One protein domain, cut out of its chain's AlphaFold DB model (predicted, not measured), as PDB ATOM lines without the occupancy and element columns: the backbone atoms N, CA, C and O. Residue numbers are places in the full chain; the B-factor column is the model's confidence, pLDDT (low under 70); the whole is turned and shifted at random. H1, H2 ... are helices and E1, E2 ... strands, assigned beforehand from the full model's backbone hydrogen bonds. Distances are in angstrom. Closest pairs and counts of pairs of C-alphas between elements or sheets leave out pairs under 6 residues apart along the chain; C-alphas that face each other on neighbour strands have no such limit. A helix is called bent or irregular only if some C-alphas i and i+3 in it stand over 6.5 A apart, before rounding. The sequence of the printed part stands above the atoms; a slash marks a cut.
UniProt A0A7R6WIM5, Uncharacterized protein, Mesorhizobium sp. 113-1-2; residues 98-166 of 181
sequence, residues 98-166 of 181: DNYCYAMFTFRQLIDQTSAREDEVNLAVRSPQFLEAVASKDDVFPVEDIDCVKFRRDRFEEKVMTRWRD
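What this domain is: This is residues 98 to 166 of the 181 residues of an uncharacterized protein of Mesorhizobium sp. 113-1-2 (UniProt A0A7R6WIM5). Two helices, the long H1 and the shorter H3, meet as a V where the first residues of H1 touch the last part of H3, and a region rich in loops lies toward the wide side of the V. That region holds the long link from H1, the very short helix H2, and a small hairpin-like turn in which strand E1 pairs with residues 148 to 149. The printed part has 69 residues, with three named helices and one named strand in the order H1, H2, E1, H3, and its class is mostly helix. It is compact, with a radius of gyration of the C-alphas of 11.5 A, yet elongated in outline, spanning 35 by 22 by 19 A.

How they stand to each other: H1, residues 98 to 114, is the longest helix, and it touches H3, residues 153 to 164, with 11 pairs of C-alphas within 8 A. The closest C-alphas of the two are those of Cys 101 and Val 160, 4.9 A apart. H1 touches H3 with residues 98 to 105 alone, and H3 touches H1 with residues 159 to 164 alone. Their lines stand at a steep tilt of 48 degrees, and they run opposite ways. H2, residues 130 to 133, touches no helix; it is apart from both H1 and H3. E1, residues 143 to 145, is also apart from H1 and H3. The closest C-alphas of H2 and E1 are those of Leu 131 and Val 143, 8.0 A apart. E1 pairs with no named strand, but its residues 143 to 145 pair antiparallel with residues 148 to 149. In H1 every O i to N i+4 pair is within hydrogen-bond range, in H3 6 of 8 are, and H2 is too short for such a pair, while its one O i to N i+3 pair is not within range.

Where its parts are: H1 begins with C-alpha 98 at (208.640, 199.977, 190.975) and ends with C-alpha 114 at (217.168, 181.845, 205.121), 24.5 A away. H2 has four residues, from Phe 130 to Ala 133, and measures 5.3 A from first to last C-alpha. E1, from Val 143 to Asp 145, measures 5.7 A. H3 measures 14.4 A and ends with C-alpha 164 at (202.613, 195.186, 194.256). H3 is neither bent nor irregular, but only just: C-alphas 158 and 161 are 6.3 A apart.

The domain as a whole: The two C-alphas farthest apart are those of Ile 146 and Asp 166, 35.9 A. The printed part has no cut. The link from H1 to H2, residues 115 to 129, is long; those from H2 to E1 and from E1 to H3 are short. The mean pLDDT of the printed part is 88.1, and residues 145 to 147 are under 70.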
ATOM      1  N   ASP A  98     209.235 201.260 191.361       90.62
ATOM      2  CA  ASP A  98     208.640 199.977 190.975       90.62
ATOM      3  C   ASP A  98     209.674 198.849 191.036       90.62
ATOM      4  O   ASP A  98     209.412 197.803 191.631       90.62
ATOM      5  N   ASN A  99     210.886 199.093 190.528       93.44
ATOM      6  CA  ASN A  99     211.997 198.151 190.650       93.44
ATOM      7  C   ASN A  99     212.438 197.972 192.100       93.44
ATOM      8  O   ASN A  99     212.749 196.854 192.500       93.44
ATOM      9  N   TYR A 100     212.426 199.038 192.903       94.25
ATOM     10  CA  TYR A 100     212.638 198.935 194.345       94.25
ATOM     11  C   TYR A 100     211.589 198.018 194.988       94.25
ATOM     12  O   TYR A 100     211.953 197.139 195.763       94.25
ATOM     13  N   CYS A 101     210.301 198.168 194.655       93.38
ATOM     14  CA  CYS A 101     209.249 197.315 195.210       93.38
ATOM     15  C   CYS A 101     209.414 195.859 194.762       93.38
ATOM     16  O   CYS A 101     209.269 194.953 195.580       93.38
ATOM     17  N   TYR A 102     209.766 195.635 193.493       93.38
ATOM     18  CA  TYR A 102     210.069 194.305 192.969       93.38
ATOM     19  C   TYR A 102     211.245 193.669 193.700       93.38
ATOM     20  O   TYR A 102     211.110 192.582 194.256       93.38
ATOM     21  N   ALA A 103     212.375 194.369 193.769       94.81
ATOM     22  CA  ALA A 103     213.564 193.884 194.446       94.81
ATOM     23  C   ALA A 103     213.298 193.660 195.943       94.81
ATOM     24  O   ALA A 103     213.644 192.616 196.478       94.81
ATOM     25  N   MET A 104     212.605 194.563 196.634       95.00
ATOM     26  CA  MET A 104     212.310 194.378 198.056       95.00
ATOM     27  C   MET A 104     211.363 193.193 198.308       95.00
ATOM     28  O   MET A 104     211.541 192.466 199.283       95.00
ATOM     29  N   PHE A 105     210.383 192.954 197.428       93.06
ATOM     30  CA  PHE A 105     209.531 191.763 197.495       93.06
ATOM     31  C   PHE A 105     210.344 190.476 197.306       93.06
ATOM     32  O   PHE A 105     210.228 189.547 198.105       93.06
ATOM     33  N   THR A 106     211.204 190.439 196.288       92.75
ATOM     34  CA  THR A 106     212.119 189.318 196.041       92.75
ATOM     35  C   THR A 106     213.039 189.079 197.239       92.75
ATOM     36  O   THR A 106     213.170 187.955 197.719       92.75
ATOM     37  N   PHE A 107     213.626 190.145 197.782       93.62
ATOM     38  CA  PHE A 107     214.520 190.079 198.933       93.62
ATOM     39  C   PHE A 107     213.810 189.570 200.189       93.62
ATOM     40  O   PHE A 107     214.370 188.763 200.928       93.62
ATOM     41  N   ARG A 108     212.543 189.948 200.398       92.25
ATOM     42  CA  ARG A 108     211.710 189.377 201.463       92.25
ATOM     43  C   ARG A 108     211.571 187.858 201.322       92.25
ATOM     44  O   ARG A 108     211.719 187.157 202.319       92.25
ATOM     45  N   GLN A 109     211.360 187.337 200.111       89.56
ATOM     46  CA  GLN A 109     211.299 185.885 199.912       89.56
ATOM     47  C   GLN A 109     212.626 185.192 200.245       89.56
ATOM     48  O   GLN A 109     212.610 184.104 200.816       89.56
ATOM     49  N   LEU A 110     213.769 185.815 199.940       88.38
ATOM     50  CA  LEU A 110     215.083 185.293 200.336       88.38
ATOM     51  C   LEU A 110     215.262 185.289 201.859       88.38
ATOM     52  O   LEU A 110     215.771 184.315 202.417       88.38
ATOM     53  N   ILE A 111     214.820 186.344 202.552       88.50
ATOM     54  CA  ILE A 111     214.841 186.402 204.022       88.50
ATOM     55  C   ILE A 111     214.019 185.255 204.614       88.50
ATOM     56  O   ILE A 111     214.541 184.545 205.472       88.50
ATOM     57  N   ASP A 112     212.792 185.032 204.131       86.44
ATOM     58  CA  ASP A 112     211.896 183.984 204.646       86.44
ATOM     59  C   ASP A 112     212.481 182.568 204.477       86.44
ATOM     60  O   ASP A 112     212.229 181.693 205.299       86.44
ATOM     61  N   GLN A 113     213.285 182.333 203.433       84.00
ATOM     62  CA  GLN A 113     213.943 181.038 203.204       84.00
ATOM     63  C   GLN A 113     215.193 180.823 204.061       84.00
ATOM     64  O   GLN A 113     215.591 179.688 204.312       84.00
ATOM     65  N   THR A 114     215.843 181.905 204.483       82.56
ATOM     66  CA  THR A 114     217.168 181.845 205.121       82.56
ATOM     67  C   THR A 114     217.153 182.166 206.610       82.56
ATOM     68  O   THR A 114     218.137 181.904 207.310       82.56
ATOM     69  N   SER A 115     216.058 182.732 207.109       82.81
ATOM     70  CA  SER A 115     215.936 183.190 208.488       82.81
ATOM     71  C   SER A 115     215.114 182.212 209.315       82.81
ATOM     72  O   SER A 115     214.059 181.747 208.903       82.81
ATOM     73  N   ALA A 116     215.597 181.903 210.519       78.31
ATOM     74  CA  ALA A 116     214.934 180.953 211.413       78.31
ATOM     75  C   ALA A 116     213.638 181.507 212.042       78.31
ATOM     76  O   ALA A 116     212.844 180.745 212.593       78.31
ATOM     77  N   ARG A 117     213.437 182.830 212.007       81.19
ATOM     78  CA  ARG A 117     212.268 183.530 212.555       81.19
ATOM     79  C   ARG A 117     211.715 184.497 211.515       81.19
ATOM     80  O   ARG A 117     212.486 185.172 210.845       81.19
ATOM     81  N   GLU A 118     210.387 184.597 211.439       72.88
ATOM     82  CA  GLU A 118     209.672 185.338 210.381       72.88
ATOM     83  C   GLU A 118     209.969 186.845 210.302       72.88
ATOM     84  O   GLU A 118     209.742 187.451 209.254       72.88
ATOM     85  N   ASP A 119     210.442 187.458 211.389       83.25
ATOM     86  CA  ASP A 119     210.660 188.907 211.474       83.25
ATOM     87  C   ASP A 119     212.124 189.264 211.799       83.25
ATOM     88  O   ASP A 119     212.415 190.365 212.267       83.25
ATOM     89  N   GLU A 120     213.056 188.339 211.573       88.00
ATOM     90  CA  GLU A 120     214.499 188.555 211.732       88.00
ATOM     91  C   GLU A 120     215.216 188.333 210.402       88.00
ATOM     92  O   GLU A 120     214.819 187.485 209.608       88.00
ATOM     93  N   VAL A 121     216.289 189.088 210.167       88.50
ATOM     94  CA  VAL A 121     217.189 188.864 209.034       88.50
ATOM     95  C   VAL A 121     218.397 188.071 209.516       88.50
ATOM     96  O   VAL A 121     219.132 188.519 210.394       88.50
ATOM     97  N   ASN A 122     218.634 186.902 208.923       88.62
ATOM     98  CA  ASN A 122     219.840 186.125 209.191       88.62
ATOM     99  C   ASN A 122     221.083 186.795 208.579       88.62
ATOM    100  O   ASN A 122     221.380 186.606 207.401       88.62
ATOM    101  N   LEU A 123     221.828 187.553 209.386       88.56
ATOM    102  CA  LEU A 123     223.025 188.277 208.941       88.56
ATOM    103  C   LEU A 123     224.180 187.359 208.505       88.56
ATOM    104  O   LEU A 123     225.021 187.791 207.726       88.56
ATOM    105  N   ALA A 124     224.209 186.092 208.941       87.75
ATOM    106  CA  ALA A 124     225.283 185.157 208.589       87.75
ATOM    107  C   ALA A 124     225.298 184.769 207.100       87.75
ATOM    108  O   ALA A 124     226.303 184.262 206.607       87.75
ATOM    109  N   VAL A 125     224.190 184.999 206.388       87.19
ATOM    110  CA  VAL A 125     224.055 184.742 204.945       87.19
ATOM    111  C   VAL A 125     223.849 186.027 204.138       87.19
ATOM    112  O   VAL A 125     223.451 185.984 202.976       87.19
ATOM    113  N   ARG A 126     224.073 187.190 204.756       92.62
ATOM    114  CA  ARG A 126     223.988 188.494 204.090       92.62
ATOM    115  C   ARG A 126     225.369 189.046 203.835       92.62
ATOM    116  O   ARG A 126     226.350 188.622 204.450       92.62
ATOM    117  N   SER A 127     225.447 189.991 202.906       93.81
ATOM    118  CA  SER A 127     226.738 190.576 202.604       93.81
ATOM    119  C   SER A 127     227.248 191.423 203.779       93.81
ATOM    120  O   SER A 127     226.449 192.002 204.523       93.81
ATOM    121  N   PRO A 128     228.575 191.601 203.916       91.56
ATOM    122  CA  PRO A 128     229.143 192.529 204.896       91.56
ATOM    123  C   PRO A 128     228.644 193.976 204.747       91.56
ATOM    124  O   PRO A 128     228.766 194.770 205.675       91.56
ATOM    125  N   GLN A 129     228.094 194.334 203.581       90.69
ATOM    126  CA  GLN A 129     227.583 195.670 203.293       90.69
ATOM    127  C   GLN A 129     226.107 195.831 203.673       90.69
ATOM    128  O   GLN A 129     225.632 196.962 203.723       90.69
ATOM    129  N   PHE A 130     225.382 194.745 203.968       93.56
ATOM    130  CA  PHE A 130     223.930 194.757 204.161       93.56
ATOM    131  C   PHE A 130     223.469 195.812 205.176       93.56
ATOM    132  O   PHE A 130     222.542 196.578 204.902       93.56
ATOM    133  N   LEU A 131     224.145 195.901 206.327       91.69
ATOM    134  CA  LEU A 131     223.784 196.846 207.385       91.69
ATOM    135  C   LEU A 131     223.852 198.302 206.909       91.69
ATOM    136  O   LEU A 131     222.923 199.076 207.133       91.69
ATOM    137  N   GLU A 132     224.929 198.683 206.225       91.88
ATOM    138  CA  GLU A 132     225.148 200.060 205.785       91.88
ATOM    139  C   GLU A 132     224.380 200.378 204.495       91.88
ATOM    140  O   GLU A 132     223.728 201.423 204.394       91.88
ATOM    141  N   ALA A 133     224.441 199.479 203.512       92.44
ATOM    142  CA  ALA A 133     223.942 199.695 202.163       92.44
ATOM    143  C   ALA A 133     222.431 199.483 202.031       92.44
ATOM    144  O   ALA A 133     221.830 200.171 201.207       92.44
ATOM    145  N   VAL A 134     221.835 198.604 202.847       93.81
ATOM    146  CA  VAL A 134     220.408 198.254 202.783       93.81
ATOM    147  C   VAL A 134     219.688 198.614 204.077       93.81
ATOM    148  O   VAL A 134     218.849 199.514 204.068       93.81
ATOM    149  N   ALA A 135     220.029 197.962 205.194       92.38
ATOM    150  CA  ALA A 135     219.238 198.035 206.421       92.38
ATOM    151  C   ALA A 135     219.164 199.462 206.973       92.38
ATOM    152  O   ALA A 135     218.083 199.987 207.216       92.38
ATOM    153  N   SER A 136     220.306 200.151 207.071       91.44
ATOM    154  CA  SER A 136     220.327 201.533 207.544       91.44
ATOM    155  C   SER A 136     219.512 202.453 206.637       91.44
ATOM    156  O   SER A 136     218.967 203.438 207.123       91.44
ATOM    157  N   LYS A 137     219.418 202.158 205.331       92.88
ATOM    158  CA  LYS A 137     218.793 203.015 204.318       92.88
ATOM    159  C   LYS A 137     217.302 202.781 204.135       92.88
ATOM    160  O   LYS A 137     216.670 203.601 203.474       92.88
ATOM    161  N   ASP A 138     216.732 201.750 204.740       93.25
ATOM    162  CA  ASP A 138     215.328 201.418 204.554       93.25
ATOM    163  C   ASP A 138     214.588 201.278 205.882       93.25
ATOM    164  O   ASP A 138     215.003 200.556 206.782       93.25
ATOM    165  N   ASP A 139     213.451 201.955 206.002       91.25
ATOM    166  CA  ASP A 139     212.617 201.913 207.204       91.25
ATOM    167  C   ASP A 139     211.882 200.577 207.416       91.25
ATOM    168  O   ASP A 139     211.272 200.375 208.471       91.25
ATOM    169  N   VAL A 140     211.979 199.652 206.455       92.75
ATOM    170  CA  VAL A 140     211.581 198.244 206.605       92.75
ATOM    171  C   VAL A 140     212.514 197.477 207.555       92.75
ATOM    172  O   VAL A 140     212.072 196.510 208.175       92.75
ATOM    173  N   PHE A 141     213.763 197.917 207.736       91.06
ATOM    174  CA  PHE A 141     214.765 197.220 208.548       91.06
ATOM    175  C   PHE A 141     215.198 198.057 209.757       91.06
ATOM    176  O   PHE A 141     216.211 198.758 209.703       91.06
ATOM    177  N   PRO A 142     214.474 198.020 210.886       88.50
ATOM    178  CA  PRO A 142     215.004 198.599 212.107       88.50
ATOM    179  C   PRO A 142     216.235 197.795 212.550       88.50
ATOM    180  O   PRO A 142     216.195 196.571 212.705       88.50
ATOM    181  N   VAL A 143     217.333 198.519 212.741       82.25
ATOM    182  CA  VAL A 143     218.567 197.998 213.325       82.25
ATOM    183  C   VAL A 143     218.446 198.173 214.836       82.25
ATOM    184  O   VAL A 143     218.436 199.305 215.321       82.25
ATOM    185  N   GLU A 144     218.272 197.069 215.561       76.81
ATOM    186  CA  GLU A 144     218.143 197.080 217.027       76.81
ATOM    187  C   GLU A 144     219.518 196.975 217.704       76.81
ATOM    188  O   GLU A 144     219.737 197.607 218.736       76.81
ATOM    189  N   ASP A 145     220.444 196.225 217.097       68.50
ATOM    190  CA  ASP A 145     221.837 196.057 217.530       68.50
ATOM    191  C   ASP A 145     222.729 195.678 216.325       68.50
ATOM    192  O   ASP A 145     222.224 195.440 215.226       68.50
ATOM    193  N   ILE A 146     224.049 195.593 216.521       69.12
ATOM    194  CA  ILE A 146     225.049 195.233 215.499       69.12
ATOM    195  C   ILE A 146     224.739 193.867 214.865       69.12
ATOM    196  O   ILE A 146     224.909 193.701 213.658       69.12
ATOM    197  N   ASP A 147     224.221 192.928 215.657       68.56
ATOM    198  CA  ASP A 147     223.948 191.550 215.231       68.56
ATOM    199  C   ASP A 147     222.453 191.262 215.007       68.56
ATOM    200  O   ASP A 147     222.074 190.127 214.710       68.56
ATOM    201  N   CYS A 148     221.577 192.263 215.162       77.44
ATOM    202  CA  CYS A 148     220.132 192.060 215.076       77.44
ATOM    203  C   CYS A 148     219.449 193.104 214.190       77.44
ATOM    204  O   CYS A 148     219.268 194.267 214.563       77.44
ATOM    205  N   VAL A 149     219.000 192.638 213.024       88.19
ATOM    206  CA  VAL A 149     218.121 193.383 212.123       88.19
ATOM    207  C   VAL A 149     216.766 192.694 212.085       88.19
ATOM    208  O   VAL A 149     216.669 191.513 211.739       88.19
ATOM    209  N   LYS A 150     215.712 193.437 212.433       90.12
ATOM    210  CA  LYS A 150     214.334 192.953 212.299       90.12
ATOM    211  C   LYS A 150     213.757 193.326 210.943       90.12
ATOM    212  O   LYS A 150     214.261 194.207 210.247       90.12
ATOM    213  N   PHE A 151     212.651 192.681 210.598       89.81
ATOM    214  CA  PHE A 151     211.846 193.012 209.434       89.81
ATOM    215  C   PHE A 151     210.496 193.593 209.863       89.81
ATOM    216  O   PHE A 151     209.654 192.906 210.443       89.81
ATOM    217  N   ARG A 152     210.244 194.863 209.542       91.25
ATOM    218  CA  ARG A 152     208.963 195.523 209.816       91.25
ATOM    219  C   ARG A 152     207.936 195.213 208.745       91.25
ATOM    220  O   ARG A 152     207.836 195.895 207.723       91.25
ATOM    221  N   ARG A 153     207.127 194.189 209.017       90.38
ATOM    222  CA  ARG A 153     206.042 193.753 208.129       90.38
ATOM    223  C   ARG A 153     205.036 194.867 207.831       90.38
ATOM    224  O   ARG A 153     204.604 194.987 206.693       90.38
ATOM    225  N   ASP A 154     204.703 195.699 208.816       92.06
ATOM    226  CA  ASP A 154     203.779 196.828 208.651       92.06
ATOM    227  C   ASP A 154     204.281 197.834 207.604       92.06
ATOM    228  O   ASP A 154     203.545 198.200 206.687       92.06
ATOM    229  N   ARG A 155     205.559 198.218 207.690       92.81
ATOM    230  CA  ARG A 155     206.194 199.126 206.728       92.81
ATOM    231  C   ARG A 155     206.336 198.509 205.349       92.81
ATOM    232  O   ARG A 155     206.096 199.185 204.353       92.81
ATOM    233  N   PHE A 156     206.696 197.232 205.285       92.88
ATOM    234  CA  PHE A 156     206.758 196.508 204.022       92.88
ATOM    235  C   PHE A 156     205.389 196.443 203.331       92.88
ATOM    236  O   PHE A 156     205.298 196.712 202.134       92.88
ATOM    237  N   GLU A 157     204.318 196.144 204.070       92.69
ATOM    238  CA  GLU A 157     202.962 196.113 203.514       92.69
ATOM    239  C   GLU A 157     202.541 197.487 202.978       92.69
ATOM    240  O   GLU A 157     202.108 197.597 201.830       92.69
ATOM    241  N   GLU A 158     202.736 198.542 203.773       92.75
ATOM    242  CA  GLU A 158     202.409 199.921 203.396       92.75
ATOM    243  C   GLU A 158     203.149 200.352 202.120       92.75
ATOM    244  O   GLU A 158     202.538 200.888 201.194       92.75
ATOM    245  N   LYS A 159     204.457 200.094 202.063       90.62
ATOM    246  CA  LYS A 159     205.366 200.643 201.053       90.62
ATOM    247  C   LYS A 159     205.463 199.786 199.794       90.62
ATOM    248  O   LYS A 159     205.390 200.312 198.690       90.62
ATOM    249  N   VAL A 160     205.652 198.478 199.959       91.25
ATOM    250  CA  VAL A 160     205.941 197.542 198.864       91.25
ATOM    251  C   VAL A 160     204.666 196.863 198.388       91.25
ATOM    252  O   VAL A 160     204.362 196.880 197.195       91.25
ATOM    253  N   MET A 161     203.871 196.301 199.302       91.19
ATOM    254  CA  MET A 161     202.715 195.493 198.901       91.19
ATOM    255  C   MET A 161     201.551 196.326 198.376       91.19
ATOM    256  O   MET A 161     200.854 195.862 197.474       91.19
ATOM    257  N   THR A 162     201.366 197.558 198.856       87.94
ATOM    258  CA  THR A 162     200.408 198.503 198.252       87.94
ATOM    259  C   THR A 162     200.694 198.691 196.765       87.94
ATOM    260  O   THR A 162     199.774 198.656 195.949       87.94
ATOM    261  N   ARG A 163     201.977 198.822 196.401       84.00
ATOM    262  CA  ARG A 163     202.397 198.950 195.005       84.00
ATOM    263  C   ARG A 163     202.268 197.636 194.241       84.00
ATOM    264  O   ARG A 163     201.761 197.621 193.127       84.00
ATOM    265  N   TRP A 164     202.659 196.524 194.855       81.81
ATOM    266  CA  TRP A 164     202.613 195.186 194.256       81.81
ATOM    267  C   TRP A 164     201.209 194.685 193.894       81.81
ATOM    268  O   TRP A 164     201.037 193.854 192.995       81.81
ATOM    269  N   ARG A 165     200.201 195.127 194.653       83.00
ATOM    270  CA  ARG A 165     198.792 194.761 194.461       83.00
ATOM    271  C   ARG A 165     198.099 195.613 193.396       83.00
ATOM    272  O   ARG A 165     196.975 195.278 193.032       83.00
ATOM    273  N   ASP A 166     198.743 196.670 192.901       77.94
ATOM    274  CA  ASP A 166     198.215 197.511 191.827       77.94
ATOM    275  C   ASP A 166     198.155 196.716 190.501       77.94
ATOM    276  O   ASP A 166     199.197 196.353 189.950       77.94
TER     277      ASP A 166